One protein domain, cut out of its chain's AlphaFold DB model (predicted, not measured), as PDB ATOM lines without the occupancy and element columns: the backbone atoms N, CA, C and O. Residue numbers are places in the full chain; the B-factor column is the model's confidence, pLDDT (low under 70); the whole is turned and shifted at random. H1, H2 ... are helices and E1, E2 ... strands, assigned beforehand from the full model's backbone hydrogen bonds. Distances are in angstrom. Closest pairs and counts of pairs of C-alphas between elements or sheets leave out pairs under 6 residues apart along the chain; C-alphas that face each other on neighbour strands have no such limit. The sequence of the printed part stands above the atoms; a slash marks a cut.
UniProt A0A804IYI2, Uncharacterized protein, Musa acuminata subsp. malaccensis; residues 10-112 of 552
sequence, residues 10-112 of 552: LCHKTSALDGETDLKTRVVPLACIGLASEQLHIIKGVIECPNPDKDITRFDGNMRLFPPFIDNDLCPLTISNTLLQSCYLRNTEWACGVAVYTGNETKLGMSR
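AT A GLANCE: This is residues 10 to 112 of the 552 residues of an uncharacterized protein of Musa acuminata subsp. malaccensis (UniProt A0A804IYI2). With little regular structure, this domain is two small antiparallel sheets, E2 - E1 - E6 and E3 - E4 - E5, set among long loops, with the short helix H1 near the last residue. The 103 printed residues, with six named strands and then one named helix, are mostly strand by class, though the named elements hold only 32. The whole is compact, with a radius of gyration of the C-alphas of 14.4 A and spans of 42 by 31 by 20 A.

HOW THE PARTS SIT: Look first at E1, residues 10 to 13, and E2, residues 23 to 27, an antiparallel hairpin with N 12 and O 24 3.0 A apart. Next, E3, residues 45 to 48, E4, residues 60 to 65, and E5, residues 74 to 78, form a meander of two hairpins, each strand the antiparallel neighbour of the one before; N 46 and O 64 are 2.8 A apart, N 61 and O 77 2.9 A. E6, residues 88 to 90, is antiparallel to E1, with N 13 and O 88 2.9 A apart. H1, residues 107 to 111, is on neither sheet; its O i to N i+4 pair is within hydrogen-bond range.

IN THESE COORDINATES: Find C-alpha 10 at (-48.276, 55.665, 22.674), where E1 begins. E4 runs 17.0 A; H1 ends at C-alpha 111, (-49.123, 31.847, 28.746).

THE WHOLE: The printed part has no cut. The links E2 to E3, E3 to E4 and E6 to H1 are long. Confidence is under 70 at residues 10 to 16, 18 to 22, 34 and 67 to 73.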
ATOM      1  N   LEU A  10     -48.093  56.757  23.623       58.16
ATOM      2  CA  LEU A  10     -48.276  55.665  22.674       58.16
ATOM      3  C   LEU A  10     -49.642  55.028  22.931       58.16
ATOM      4  O   LEU A  10     -49.981  54.774  24.081       58.16
ATOM      5  N   CYS A  11     -50.426  54.736  21.898       58.28
ATOM      6  CA  CYS A  11     -51.687  54.006  22.064       58.28
ATOM      7  C   CYS A  11     -51.549  52.594  21.483       58.28
ATOM      8  O   CYS A  11     -51.117  52.416  20.342       58.28
ATOM      9  N   HIS A  12     -51.929  51.567  22.247       60.56
ATOM     10  CA  HIS A  12     -51.921  50.181  21.760       60.56
ATOM     11  C   HIS A  12     -53.226  49.445  22.082       60.56
ATOM     12  O   HIS A  12     -53.891  49.741  23.073       60.56
ATOM     13  N   LYS A  13     -53.616  48.504  21.221       63.28
ATOM     14  CA  LYS A  13     -54.818  47.675  21.397       63.28
ATOM     15  C   LYS A  13     -54.436  46.324  22.004       63.28
ATOM     16  O   LYS A  13     -53.589  45.645  21.422       63.28
ATOM     17  N   THR A  14     -55.073  45.932  23.112       62.31
ATOM     18  CA  THR A  14     -54.818  44.660  23.824       62.31
ATOM     19  C   THR A  14     -55.843  43.562  23.546       62.31
ATOM     20  O   THR A  14     -55.719  42.487  24.118       62.31
ATOM     21  N   SER A  15     -56.773  43.752  22.604       62.69
ATOM     22  CA  SER A  15     -57.879  42.810  22.345       62.69
ATOM     23  C   SER A  15     -57.474  41.352  22.112       62.69
ATOM     24  O   SER A  15     -58.273  40.463  22.354       62.69
ATOM     25  N   ALA A  16     -56.251  41.092  21.644       62.91
ATOM     26  CA  ALA A  16     -55.734  39.736  21.450       62.91
ATOM     27  C   ALA A  16     -55.234  39.052  22.744       62.91
ATOM     28  O   ALA A  16     -54.896  37.873  22.710       62.91
ATOM     29  N   LEU A  17     -55.109  39.793  23.851       71.25
ATOM     30  CA  LEU A  17     -54.568  39.332  25.134       71.25
ATOM     31  C   LEU A  17     -55.643  39.223  26.218       71.25
ATOM     32  O   LEU A  17     -55.685  38.213  26.910       71.25
ATOM     33  N   ASP A  18     -56.468  40.257  26.380       67.44
ATOM     34  CA  ASP A  18     -57.461  40.369  27.461       67.44
ATOM     35  C   ASP A  18     -58.904  40.541  26.957       67.44
ATOM     36  O   ASP A  18     -59.830  40.633  27.757       67.44
ATOM     37  N   GLY A  19     -59.115  40.579  25.636       60.53
ATOM     38  CA  GLY A  19     -60.431  40.831  25.046       60.53
ATOM     39  C   GLY A  19     -60.930  42.269  25.236       60.53
ATOM     40  O   GLY A  19     -62.050  42.572  24.820       60.53
ATOM     41  N   GLU A  20     -60.121  43.170  25.812       67.56
ATOM     42  CA  GLU A  20     -60.472  44.582  25.933       67.56
ATOM     43  C   GLU A  20     -60.315  45.288  24.584       67.56
ATOM     44  O   GLU A  20     -59.338  45.122  23.842       67.56
ATOM     45  N   THR A  21     -61.322  46.080  24.235       61.22
ATOM     46  CA  THR A  21     -61.438  46.682  22.905       61.22
ATOM     47  C   THR A  21     -60.915  48.114  22.860       61.22
ATOM     48  O   THR A  21     -60.498  48.569  21.788       61.22
ATOM     49  N   ASP A  22     -60.870  48.771  24.019       65.94
ATOM     50  CA  ASP A  22     -60.359  50.123  24.209       65.94
ATOM     51  C   ASP A  22     -58.833  50.190  24.020       65.94
ATOM     52  O   ASP A  22     -58.077  49.255  24.308       65.94
ATOM     53  N   LEU A  23     -58.356  51.325  23.505       71.31
ATOM     54  CA  LEU A  23     -56.929  51.593  23.370       71.31
ATOM     55  C   LEU A  23     -56.345  51.986  24.725       71.31
ATOM     56  O   LEU A  23     -56.767  52.965  25.337       71.31
ATOM     57  N   LYS A  24     -55.304  51.272  25.154       72.94
ATOM     58  CA  LYS A  24     -54.552  51.629  26.358       72.94
ATOM     59  C   LYS A  24     -53.459  52.628  25.999       72.94
ATOM     60  O   LYS A  24     -52.657  52.388  25.091       72.94
ATOM     61  N   THR A  25     -53.402  53.725  26.743       74.44
ATOM     62  CA  THR A  25     -52.325  54.711  26.635       74.44
ATOM     63  C   THR A  25     -51.100  54.226  27.409       74.44
ATOM     64  O   THR A  25     -51.185  53.796  28.561       74.44
ATOM     65  N   ARG A  26     -49.940  54.279  26.763       81.38
ATOM     66  CA  ARG A  26     -48.615  53.984  27.305       81.38
ATOM     67  C   ARG A  26     -47.769  55.243  27.239       81.38
ATOM     68  O   ARG A  26     -47.878  56.018  26.295       81.38
ATOM     69  N   VAL A  27     -46.936  55.459  28.245       80.00
ATOM     70  CA  VAL A  27     -46.165  56.696  28.394       80.00
ATOM     71  C   VAL A  27     -44.691  56.396  28.184       80.00
ATOM     72  O   VAL A  27     -44.174  55.386  28.667       80.00
ATOM     73  N   VAL A  28     -44.002  57.278  27.466       82.44
ATOM     74  CA  VAL A  28     -42.547  57.195  27.313       82.44
ATOM     75  C   VAL A  28     -41.888  57.515  28.664       82.44
ATOM     76  O   VAL A  28     -42.292  58.483  29.311       82.44
ATOM     77  N   PRO A  29     -40.886  56.740  29.123       79.19
ATOM     78  CA  PRO A  29     -40.156  57.061  30.347       79.19
ATOM     79  C   PRO A  29     -39.616  58.493  30.315       79.19
ATOM     80  O   PRO A  29     -39.084  58.917  29.291       79.19
ATOM     81  N   LEU A  30     -39.715  59.220  31.434       73.19
ATOM     82  CA  LEU A  30     -39.343  60.643  31.527       73.19
ATOM     83  C   LEU A  30     -37.921  60.919  31.022       73.19
ATOM     84  O   LEU A  30     -37.691  61.905  30.329       73.19
ATOM     85  N   ALA A  31     -36.995  60.003  31.313       71.81
ATOM     86  CA  ALA A  31     -35.607  60.063  30.875       71.81
ATOM     87  C   ALA A  31     -35.453  60.079  29.338       71.81
ATOM     88  O   ALA A  31     -34.499  60.633  28.811       71.81
ATOM     89  N   CYS A  32     -36.397  59.501  28.596       74.25
ATOM     90  CA  CYS A  32     -36.310  59.367  27.143       74.25
ATOM     91  C   CYS A  32     -37.092  60.443  26.371       74.25
ATOM     92  O   CYS A  32     -37.102  60.430  25.137       74.25
ATOM     93  N   ILE A  33     -37.767  61.366  27.064       71.38
ATOM     94  CA  ILE A  33     -38.566  62.415  26.424       71.38
ATOM     95  C   ILE A  33     -37.632  63.423  25.738       71.38
ATOM     96  O   ILE A  33     -36.760  64.008  26.369       71.38
ATOM     97  N   GLY A  34     -37.838  63.648  24.436       68.38
ATOM     98  CA  GLY A  34     -37.068  64.619  23.644       68.38
ATOM     99  C   GLY A  34     -35.849  64.052  22.909       68.38
ATOM    100  O   GLY A  34     -35.178  64.798  22.201       68.38
ATOM    101  N   LEU A  35     -35.584  62.745  23.015       71.94
ATOM    102  CA  LEU A  35     -34.551  62.083  22.216       71.94
ATOM    103  C   LEU A  35     -34.966  62.019  20.739       71.94
ATOM    104  O   LEU A  35     -36.053  61.536  20.405       71.94
ATOM    105  N   ALA A  36     -34.089  62.485  19.849       71.56
ATOM    106  CA  ALA A  36     -34.290  62.376  18.407       71.56
ATOM    107  C   ALA A  36     -33.934  60.965  17.910       71.56
ATOM    108  O   ALA A  36     -33.027  60.323  18.445       71.56
ATOM    109  N   SER A  37     -34.585  60.493  16.838       70.50
ATOM    110  CA  SER A  37     -34.297  59.169  16.255       70.50
ATOM    111  C   SER A  37     -32.828  59.014  15.852       70.50
ATOM    112  O   SER A  37     -32.257  57.932  15.951       70.50
ATOM    113  N   GLU A  38     -32.194  60.113  15.446       74.81
ATOM    114  CA  GLU A  38     -30.782  60.164  15.075       74.81
ATOM    115  C   GLU A  38     -29.852  59.870  16.256       74.81
ATOM    116  O   GLU A  38     -28.749  59.389  16.041       74.81
ATOM    117  N   GLN A  39     -30.280  60.091  17.501       71.31
ATOM    118  CA  GLN A  39     -29.452  59.897  18.697       71.31
ATOM    119  C   GLN A  39     -29.520  58.469  19.257       71.31
ATOM    120  O   GLN A  39     -28.712  58.118  20.116       71.31
ATOM    121  N   LEU A  40     -30.416  57.615  18.739       75.75
ATOM    122  CA  LEU A  40     -30.631  56.246  19.234       75.75
ATOM    123  C   LEU A  40     -29.362  55.379  19.211       75.75
ATOM    124  O   LEU A  40     -29.185  54.535  20.081       75.75
ATOM    125  N   HIS A  41     -28.454  55.608  18.258       76.94
ATOM    126  CA  HIS A  41     -27.210  54.839  18.123       76.94
ATOM    127  C   HIS A  41     -26.150  55.158  19.195       76.94
ATOM    128  O   HIS A  41     -25.182  54.412  19.339       76.94
ATOM    129  N   ILE A  42     -26.310  56.264  19.929       79.25
ATOM    130  CA  ILE A  42     -25.349  56.738  20.941       79.25
ATOM    131  C   ILE A  42     -25.800  56.341  22.353       79.25
ATOM    132  O   ILE A  42     -24.987  56.304  23.278       79.25
ATOM    133  N   ILE A  43     -27.087  56.026  22.528       78.81
ATOM    134  CA  ILE A  43     -27.669  55.706  23.831       78.81
ATOM    135  C   ILE A  43     -27.041  54.422  24.372       78.81
ATOM    136  O   ILE A  43     -27.063  53.369  23.735       78.81
ATOM    137  N   LYS A  44     -26.504  54.512  25.589       83.19
ATOM    138  CA  LYS A  44     -26.005  53.377  26.361       83.19
ATOM    139  C   LYS A  44     -26.733  53.343  27.692       83.19
ATOM    140  O   LYS A  44     -26.912  54.381  28.320       83.19
ATOM    141  N   GLY A  45     -27.125  52.159  28.132       84.56
ATOM    142  CA  GLY A  45     -27.821  51.984  29.397       84.56
ATOM    143  C   GLY A  45     -27.996  50.521  29.763       84.56
ATOM    144  O   GLY A  45     -27.650  49.630  28.987       84.56
ATOM    145  N   VAL A  46     -28.529  50.294  30.956       87.81
ATOM    146  CA  VAL A  46     -28.863  48.979  31.504       87.81
ATOM    147  C   VAL A  46     -30.321  49.006  31.942       87.81
ATOM    148  O   VAL A  46     -30.748  49.936  32.624       87.81
ATOM    149  N   ILE A  47     -31.077  47.981  31.553       89.44
ATOM    150  CA  ILE A  47     -32.434  47.739  32.043       89.44
ATOM    151  C   ILE A  47     -32.366  46.521  32.964       89.44
ATOM    152  O   ILE A  47     -32.062  45.416  32.524       89.44
ATOM    153  N   GLU A  48     -32.621  46.739  34.247       88.88
ATOM    154  CA  GLU A  48     -32.787  45.697  35.254       88.88
ATOM    155  C   GLU A  48     -34.276  45.336  35.307       88.88
ATOM    156  O   GLU A  48     -35.126  46.189  35.563       88.88
ATOM    157  N   CYS A  49     -34.616  44.080  35.030       89.12
ATOM    158  CA  CYS A  49     -35.994  43.594  35.018       89.12
ATOM    159  C   CYS A  49     -36.090  42.248  35.751       89.12
ATOM    160  O   CYS A  49     -35.079  41.551  35.887       89.12
ATOM    161  N   PRO A  50     -37.277  41.883  36.262       88.19
ATOM    162  CA  PRO A  50     -37.488  40.605  36.921       88.19
ATOM    163  C   PRO A  50     -37.426  39.462  35.909       88.19
ATOM    164  O   PRO A  50     -37.540  39.664  34.695       88.19
ATOM    165  N   ASN A  51     -37.287  38.241  36.425       91.25
ATOM    166  CA  ASN A  51     -37.441  37.049  35.601       91.25
ATOM    167  C   ASN A  51     -38.830  37.045  34.934       91.25
ATOM    168  O   ASN A  51     -39.795  37.473  35.571       91.25
ATOM    169  N   PRO A  52     -38.937  36.550  33.688       90.62
ATOM    170  CA  PRO A  52     -40.202  36.445  32.974       90.62
ATOM    171  C   PRO A  52     -41.324  35.792  33.794       90.62
ATOM    172  O   PRO A  52     -41.118  34.763  34.443       90.62
ATOM    173  N   ASP A  53     -42.523  36.371  33.721       88.50
ATOM    174  CA  ASP A  53     -43.741  35.884  34.375       88.50
ATOM    175  C   ASP A  53     -44.954  35.910  33.413       88.50
ATOM    176  O   ASP A  53     -44.898  36.496  32.329       88.50
ATOM    177  N   LYS A  54     -46.066  35.274  33.813       86.00
ATOM    178  CA  LYS A  54     -47.310  35.181  33.016       86.00
ATOM    179  C   LYS A  54     -48.295  36.337  33.243       86.00
ATOM    180  O   LYS A  54     -49.292  36.431  32.530       86.00
ATOM    181  N   ASP A  55     -48.064  37.187  34.237       83.88
ATOM    182  CA  ASP A  55     -48.993  38.244  34.635       83.88
ATOM    183  C   ASP A  55     -48.921  39.425  33.659       83.88
ATOM    184  O   ASP A  55     -48.004  40.242  33.689       83.88
ATOM    185  N   ILE A  56     -49.918  39.549  32.785       83.81
ATOM    186  CA  ILE A  56     -49.991  40.614  31.775       83.81
ATOM    187  C   ILE A  56     -50.190  42.022  32.355       83.81
ATOM    188  O   ILE A  56     -49.969  43.003  31.641       83.81
ATOM    189  N   THR A  57     -50.601  42.142  33.619       80.06
ATOM    190  CA  THR A  57     -50.966  43.425  34.240       80.06
ATOM    191  C   THR A  57     -49.802  44.095  34.957       80.06
ATOM    192  O   THR A  57     -49.804  45.313  35.129       80.06
ATOM    193  N   ARG A  58     -48.781  43.322  35.332       82.69
ATOM    194  CA  ARG A  58     -47.677  43.791  36.161       82.69
ATOM    195  C   ARG A  58     -46.354  43.747  35.411       82.69
ATOM    196  O   ARG A  58     -46.022  42.775  34.741       82.69
ATOM    197  N   PHE A  59     -45.569  44.805  35.550       86.31
ATOM    198  CA  PHE A  59     -44.170  44.835  35.144       86.31
ATOM    199  C   PHE A  59     -43.466  45.881  35.997       86.31
ATOM    200  O   PHE A  59     -43.869  47.038  35.942       86.31
ATOM    201  N   ASP A  60     -42.448  45.472  36.748       85.75
ATOM    202  CA  ASP A  60     -41.689  46.345  37.647       85.75
ATOM    203  C   ASP A  60     -40.205  46.240  37.288       85.75
ATOM    204  O   ASP A  60     -39.533  45.291  37.681       85.75
ATOM    205  N   GLY A  61     -39.697  47.186  36.501       87.19
ATOM    206  CA  GLY A  61     -38.300  47.238  36.073       87.19
ATOM    207  C   GLY A  61     -37.641  48.566  36.424       87.19
ATOM    208  O   GLY A  61     -38.300  49.524  36.813       87.19
ATOM    209  N   ASN A  62     -36.328  48.643  36.246       85.88
ATOM    210  CA  ASN A  62     -35.547  49.858  36.426       85.88
ATOM    211  C   ASN A  62     -34.617  50.058  35.232       85.88
ATOM    212  O   ASN A  62     -33.952  49.129  34.785       85.88
ATOM    213  N   MET A  63     -34.531  51.284  34.733       85.81
ATOM    214  CA  MET A  63     -33.622  51.671  33.663       85.81
ATOM    215  C   MET A  63     -32.588  52.659  34.194       85.81
ATOM    216  O   MET A  63     -32.938  53.626  34.865       85.81
ATOM    217  N   ARG A  64     -31.319  52.435  33.852       83.38
ATOM    218  CA  ARG A  64     -30.214  53.375  34.069       83.38
ATOM    219  C   ARG A  64     -29.594  53.724  32.723       83.38
ATOM    220  O   ARG A  64     -29.186  52.827  31.987       83.38
ATOM    221  N   LEU A  65     -29.527  55.009  32.393       81.12
ATOM    222  CA  LEU A  65     -28.876  55.505  31.178       81.12
ATOM    223  C   LEU A  65     -27.508  56.096  31.535       81.12
ATOM    224  O   LEU A  65     -27.355  56.736  32.571       81.12
ATOM    225  N   PHE A  66     -26.510  55.861  30.684       79.19
ATOM    226  CA  PHE A  66     -25.150  56.359  30.868       79.19
ATOM    227  C   PHE A  66     -24.922  57.674  30.092       79.19
ATOM    228  O   PHE A  66     -25.581  57.912  29.072       79.19
ATOM    229  N   PRO A  67     -23.962  58.521  30.521       64.56
ATOM    230  CA  PRO A  67     -23.611  59.769  29.835       64.56
ATOM    231  C   PRO A  67     -23.260  59.560  28.348       64.56
ATOM    232  O   PRO A  67     -22.717  58.506  27.992       64.56
ATOM    233  N   PRO A  68     -23.530  60.549  27.466       54.84
ATOM    234  CA  PRO A  68     -23.539  61.993  27.752       54.84
ATOM    235  C   PRO A  68     -24.915  62.635  28.006       54.84
ATOM    236  O   PRO A  68     -24.976  63.850  28.162       54.84
ATOM    237  N   PHE A  69     -26.009  61.867  28.022       57.22
ATOM    238  CA  PHE A  69     -27.360  62.445  28.006       57.22
ATOM    239  C   PHE A  69     -28.019  62.587  29.385       57.22
ATOM    240  O   PHE A  69     -28.781  63.531  29.572       57.22
ATOM    241  N   ILE A  70     -27.766  61.680  30.340       60.19
ATOM    242  CA  ILE A  70     -28.453  61.650  31.647       60.19
ATOM    243  C   ILE A  70     -27.494  61.141  32.725       60.19
ATOM    244  O   ILE A  70     -26.720  60.209  32.486       60.19
ATOM    245  N   ASP A  71     -27.532  61.772  33.895       57.81
ATOM    246  CA  ASP A  71     -26.634  61.519  35.020       57.81
ATOM    247  C   ASP A  71     -27.090  60.297  35.830       57.81
ATOM    248  O   ASP A  71     -27.700  60.446  36.873       57.81
ATOM    249  N   ASN A  72     -26.870  59.084  35.304       60.12
ATOM    250  CA  ASN A  72     -26.972  57.781  35.992       60.12
ATOM    251  C   ASN A  72     -28.215  57.534  36.891       60.12
ATOM    252  O   ASN A  72     -28.201  56.637  37.740       60.12
ATOM    253  N   ASP A  73     -29.286  58.304  36.697       68.19
ATOM    254  CA  ASP A  73     -30.481  58.271  37.527       68.19
ATOM    255  C   ASP A  73     -31.297  57.007  37.248       68.19
ATOM    256  O   ASP A  73     -31.485  56.572  36.106       68.19
ATOM    257  N   LEU A  74     -31.793  56.410  38.330       73.12
ATOM    258  CA  LEU A  74     -32.697  55.269  38.284       73.12
ATOM    259  C   LEU A  74     -34.079  55.729  37.821       73.12
ATOM    260  O   LEU A  74     -34.795  56.413  38.549       73.12
ATOM    261  N   CYS A  75     -34.469  55.314  36.618       79.06
ATOM    262  CA  CYS A  75     -35.807  55.533  36.091       79.06
ATOM    263  C   CYS A  75     -36.646  54.256  36.278       79.06
ATOM    264  O   CYS A  75     -36.343  53.245  35.635       79.06
ATOM    265  N   PRO A  76     -37.679  54.262  37.142       83.44
ATOM    266  CA  PRO A  76     -38.560  53.113  37.283       83.44
ATOM    267  C   PRO A  76     -39.393  52.934  36.012       83.44
ATOM    268  O   PRO A  76     -39.948  53.888  35.464       83.44
ATOM    269  N   LEU A  77     -39.480  51.692  35.552       84.50
ATOM    270  CA  LEU A  77     -40.318  51.262  34.444       84.50
ATOM    271  C   LEU A  77     -41.475  50.447  35.004       84.50
ATOM    272  O   LEU A  77     -41.260  49.460  35.704       84.50
ATOM    273  N   THR A  78     -42.695  50.835  34.656       86.38
ATOM    274  CA  THR A  78     -43.895  50.085  35.038       86.38
ATOM    275  C   THR A  78     -44.593  49.504  33.810       86.38
ATOM    276  O   THR A  78     -44.178  49.737  32.671       86.38
ATOM    277  N   ILE A  79     -45.713  48.800  34.004       84.62
ATOM    278  CA  ILE A  79     -46.562  48.342  32.896       84.62
ATOM    279  C   ILE A  79     -47.007  49.490  31.973       84.62
ATOM    280  O   ILE A  79     -47.221  49.269  30.781       84.62
ATOM    281  N   SER A  80     -47.089  50.733  32.473       81.50
ATOM    282  CA  SER A  80     -47.429  51.903  31.654       81.50
ATOM    283  C   SER A  80     -46.361  52.245  30.615       81.50
ATOM    284  O   SER A  80     -46.658  52.975  29.673       81.50
ATOM    285  N   ASN A  81     -45.137  51.735  30.766       85.94
ATOM    286  CA  ASN A  81     -44.020  51.957  29.849       85.94
ATOM    287  C   ASN A  81     -43.753  50.755  28.926       85.94
ATOM    288  O   ASN A  81     -42.886  50.837  28.058       85.94
ATOM    289  N   THR A  82     -44.491  49.651  29.088       87.00
ATOM    290  CA  THR A  82     -44.223  48.380  28.398       87.00
ATOM    291  C   THR A  82     -45.259  48.086  27.310       87.00
ATOM    292  O   THR A  82     -46.475  48.178  27.519       87.00
ATOM    293  N   LEU A  83     -44.766  47.676  26.138       89.56
ATOM    294  CA  LEU A  83     -45.559  47.147  25.024       89.56
ATOM    295  C   LEU A  83     -45.442  45.615  24.996       89.56
ATOM    296  O   LEU A  83     -44.344  45.077  25.123       89.56
ATOM    297  N   LEU A  84     -46.565  44.906  24.840       88.88
ATOM    298  CA  LEU A  84     -46.600  43.436  24.816       88.88
ATOM    299  C   LEU A  84     -46.602  42.909  23.367       88.88
ATOM    300  O   LEU A  84     -47.067  43.590  22.456       88.88
ATOM    301  N   GLN A  85     -46.108  41.683  23.149       82.81
ATOM    302  CA  GLN A  85     -45.821  41.112  21.816       82.81
ATOM    303  C   GLN A  85     -47.031  41.035  20.857       82.81
ATOM    304  O   GLN A  85     -46.843  41.075  19.645       82.81
ATOM    305  N   SER A  86     -48.261  40.931  21.371       78.19
ATOM    306  CA  SER A  86     -49.490  40.869  20.555       78.19
ATOM    307  C   SER A  86     -50.362  42.116  20.661       78.19
ATOM    308  O   SER A  86     -51.546  42.076  20.333       78.19
ATOM    309  N   CYS A  87     -49.781  43.233  21.093       81.31
ATOM    310  CA  CYS A  87     -50.450  44.519  21.021       81.31
ATOM    311  C   CYS A  87     -50.282  45.140  19.634       81.31
ATOM    312  O   CYS A  87     -49.182  45.181  19.083       81.31
ATOM    313  N   TYR A  88     -51.361  45.702  19.095       79.25
ATOM    314  CA  TYR A  88     -51.298  46.479  17.859       79.25
ATOM    315  C   TYR A  88     -51.117  47.958  18.187       79.25
ATOM    316  O   TYR A  88     -51.958  48.541  18.873       79.25
ATOM    317  N   LEU A  89     -50.054  48.578  17.671       81.38
ATOM    318  CA  LEU A  89     -49.875  50.026  17.764       81.38
ATOM    319  C   LEU A  89     -50.963  50.721  16.931       81.38
ATOM    320  O   LEU A  89     -51.168  50.404  15.758       81.38
ATOM    321  N   ARG A  90     -51.699  51.644  17.548       71.75
ATOM    322  CA  ARG A  90     -52.803  52.391  16.927       71.75
ATOM    323  C   ARG A  90     -52.630  53.867  17.245       71.75
ATOM    324  O   ARG A  90     -52.084  54.222  18.276       71.75
ATOM    325  N   ASN A  91     -53.096  54.739  16.358       70.81
ATOM    326  CA  ASN A  91     -53.044  56.200  16.531       70.81
ATOM    327  C   ASN A  91     -51.631  56.800  16.710       70.81
ATOM    328  O   ASN A  91     -51.512  57.995  16.955       70.81
ATOM    329  N   THR A  92     -50.570  56.018  16.504       74.94
ATOM    330  CA  THR A  92     -49.178  56.478  16.466       74.94
ATOM    331  C   THR A  92     -48.529  55.980  15.175       74.94
ATOM    332  O   THR A  92     -48.733  54.828  14.798       74.94
ATOM    333  N   GLU A  93     -47.787  56.841  14.474       78.94
ATOM    334  CA  GLU A  93     -47.145  56.481  13.198       78.94
ATOM    335  C   GLU A  93     -45.996  55.484  13.380       78.94
ATOM    336  O   GLU A  93     -45.882  54.521  12.627       78.94
ATOM    337  N   TRP A  94     -45.152  55.709  14.385       81.19
ATOM    338  CA  TRP A  94     -44.019  54.856  14.717       81.19
ATOM    339  C   TRP A  94     -43.731  54.923  16.217       81.19
ATOM    340  O   TRP A  94     -44.069  55.896  16.888       81.19
ATOM    341  N   ALA A  95     -43.098  53.878  16.737       82.88
ATOM    342  CA  ALA A  95     -42.639  53.803  18.114       82.88
ATOM    343  C   ALA A  95     -41.243  53.181  18.136       82.88
ATOM    344  O   ALA A  95     -40.986  52.217  17.414       82.88
ATOM    345  N   CYS A  96     -40.360  53.711  18.979       84.75
ATOM    346  CA  CYS A  96     -39.053  53.121  19.246       84.75
ATOM    347  C   CYS A  96     -39.054  52.536  20.657       84.75
ATOM    348  O   CYS A  96     -39.475  53.196  21.604       84.75
ATOM    349  N   GLY A  97     -38.571  51.305  20.797       86.19
ATOM    350  CA  GLY A  97     -38.485  50.615  22.079       86.19
ATOM    351  C   GLY A  97     -37.325  49.628  22.103       86.19
ATOM    352  O   GLY A  97     -36.733  49.325  21.067       86.19
ATOM    353  N   VAL A  98     -37.006  49.132  23.296       88.25
ATOM    354  CA  VAL A  98     -35.975  48.110  23.521       88.25
ATOM    355  C   VAL A  98     -36.669  46.794  23.860       88.25
ATOM    356  O   VAL A  98     -37.562  46.764  24.704       88.25
ATOM    357  N   ALA A  99     -36.273  45.706  23.200       91.81
ATOM    358  CA  ALA A  99     -36.794  44.378  23.510       91.81
ATOM    359  C   ALA A  99     -36.217  43.893  24.850       91.81
ATOM    360  O   ALA A  99     -35.008  43.718  24.971       91.81
ATOM    361  N   VAL A 100     -37.088  43.691  25.844       92.19
ATOM    362  CA  VAL A 100     -36.716  43.177  27.177       92.19
ATOM    363  C   VAL A 100     -36.877  41.657  27.242       92.19
ATOM    364  O   VAL A 100     -35.961  40.960  27.658       92.19
ATOM    365  N   TYR A 101     -38.013  41.140  26.769       92.50
ATOM    366  CA  TYR A 101     -38.288  39.704  26.677       92.50
ATOM    367  C   TYR A 101     -38.458  39.285  25.221       92.50
ATOM    368  O   TYR A 101     -39.045  40.023  24.423       92.50
ATOM    369  N   THR A 102     -37.973  38.092  24.866       92.44
ATOM    370  CA  THR A 102     -38.029  37.583  23.488       92.44
ATOM    371  C   THR A 102     -38.519  36.137  23.428       92.44
ATOM    372  O   THR A 102     -38.344  35.358  24.361       92.44
ATOM    373  N   GLY A 103     -39.186  35.772  22.329       89.56
ATOM    374  CA  GLY A 103     -39.689  34.411  22.118       89.56
ATOM    375  C   GLY A 103     -40.634  33.933  23.229       89.56
ATOM    376  O   GLY A 103     -41.629  34.593  23.533       89.56
ATOM    377  N   ASN A 104     -40.307  32.785  23.828       88.94
ATOM    378  CA  ASN A 104     -41.114  32.140  24.871       88.94
ATOM    379  C   ASN A 104     -41.013  32.826  26.242       88.94
ATOM    380  O   ASN A 104     -41.817  32.531  27.118       88.94
ATOM    381  N   GLU A 105     -40.060  33.742  26.425       90.38
ATOM    382  CA  GLU A 105     -39.930  34.549  27.647       90.38
ATOM    383  C   GLU A 105     -40.879  35.752  27.653       90.38
ATOM    384  O   GLU A 105     -41.020  36.449  28.652       90.38
ATOM    385  N   THR A 106     -41.546  36.039  26.535       91.06
ATOM    386  CA  THR A 106     -42.605  37.051  26.531       91.06
ATOM    387  C   THR A 106     -43.779  36.584  27.389       91.06
ATOM    388  O   THR A 106     -44.083  35.394  27.442       91.06
ATOM    389  N   LYS A 107     -44.512  37.521  28.003       88.69
ATOM    390  CA  LYS A 107     -45.678  37.191  28.845       88.69
ATOM    391  C   LYS A 107     -46.709  36.320  28.109       88.69
ATOM    392  O   LYS A 107     -47.219  35.356  28.663       88.69
ATOM    393  N   LEU A 108     -46.953  36.602  26.823       86.06
ATOM    394  CA  LEU A 108     -47.808  35.764  25.975       86.06
ATOM    395  C   LEU A 108     -47.184  34.394  25.691       86.06
ATOM    396  O   LEU A 108     -47.888  33.388  25.733       86.06
ATOM    397  N   GLY A 109     -45.885  34.349  25.390       86.38
ATOM    398  CA  GLY A 109     -45.146  33.106  25.193       86.38
ATOM    399  C   GLY A 109     -45.231  32.184  26.409       86.38
ATOM    400  O   GLY A 109     -45.470  30.995  26.242       86.38
ATOM    401  N   MET A 110     -45.149  32.735  27.621       86.31
ATOM    402  CA  MET A 110     -45.279  31.965  28.863       86.31
ATOM    403  C   MET A 110     -46.715  31.515  29.163       86.31
ATOM    404  O   MET A 110     -46.917  30.509  29.850       86.31
ATOM    405  N   SER A 111     -47.714  32.247  28.667       83.06
ATOM    406  CA  SER A 111     -49.123  31.847  28.746       83.06
ATOM    407  C   SER A 111     -49.486  30.770  27.721       83.06
ATOM    408  O   SER A 111     -50.428  30.013  27.940       83.06
ATOM    409  N   ARG A 112     -48.731  30.655  26.623       79.38
ATOM    410  CA  ARG A 112     -48.903  29.585  25.636       79.38
ATOM    411  C   ARG A 112     -48.305  28.284  26.172       79.38
ATOM    412  O   ARG A 112     -47.107  28.184  26.415       79.38
TER     413      ARG A 112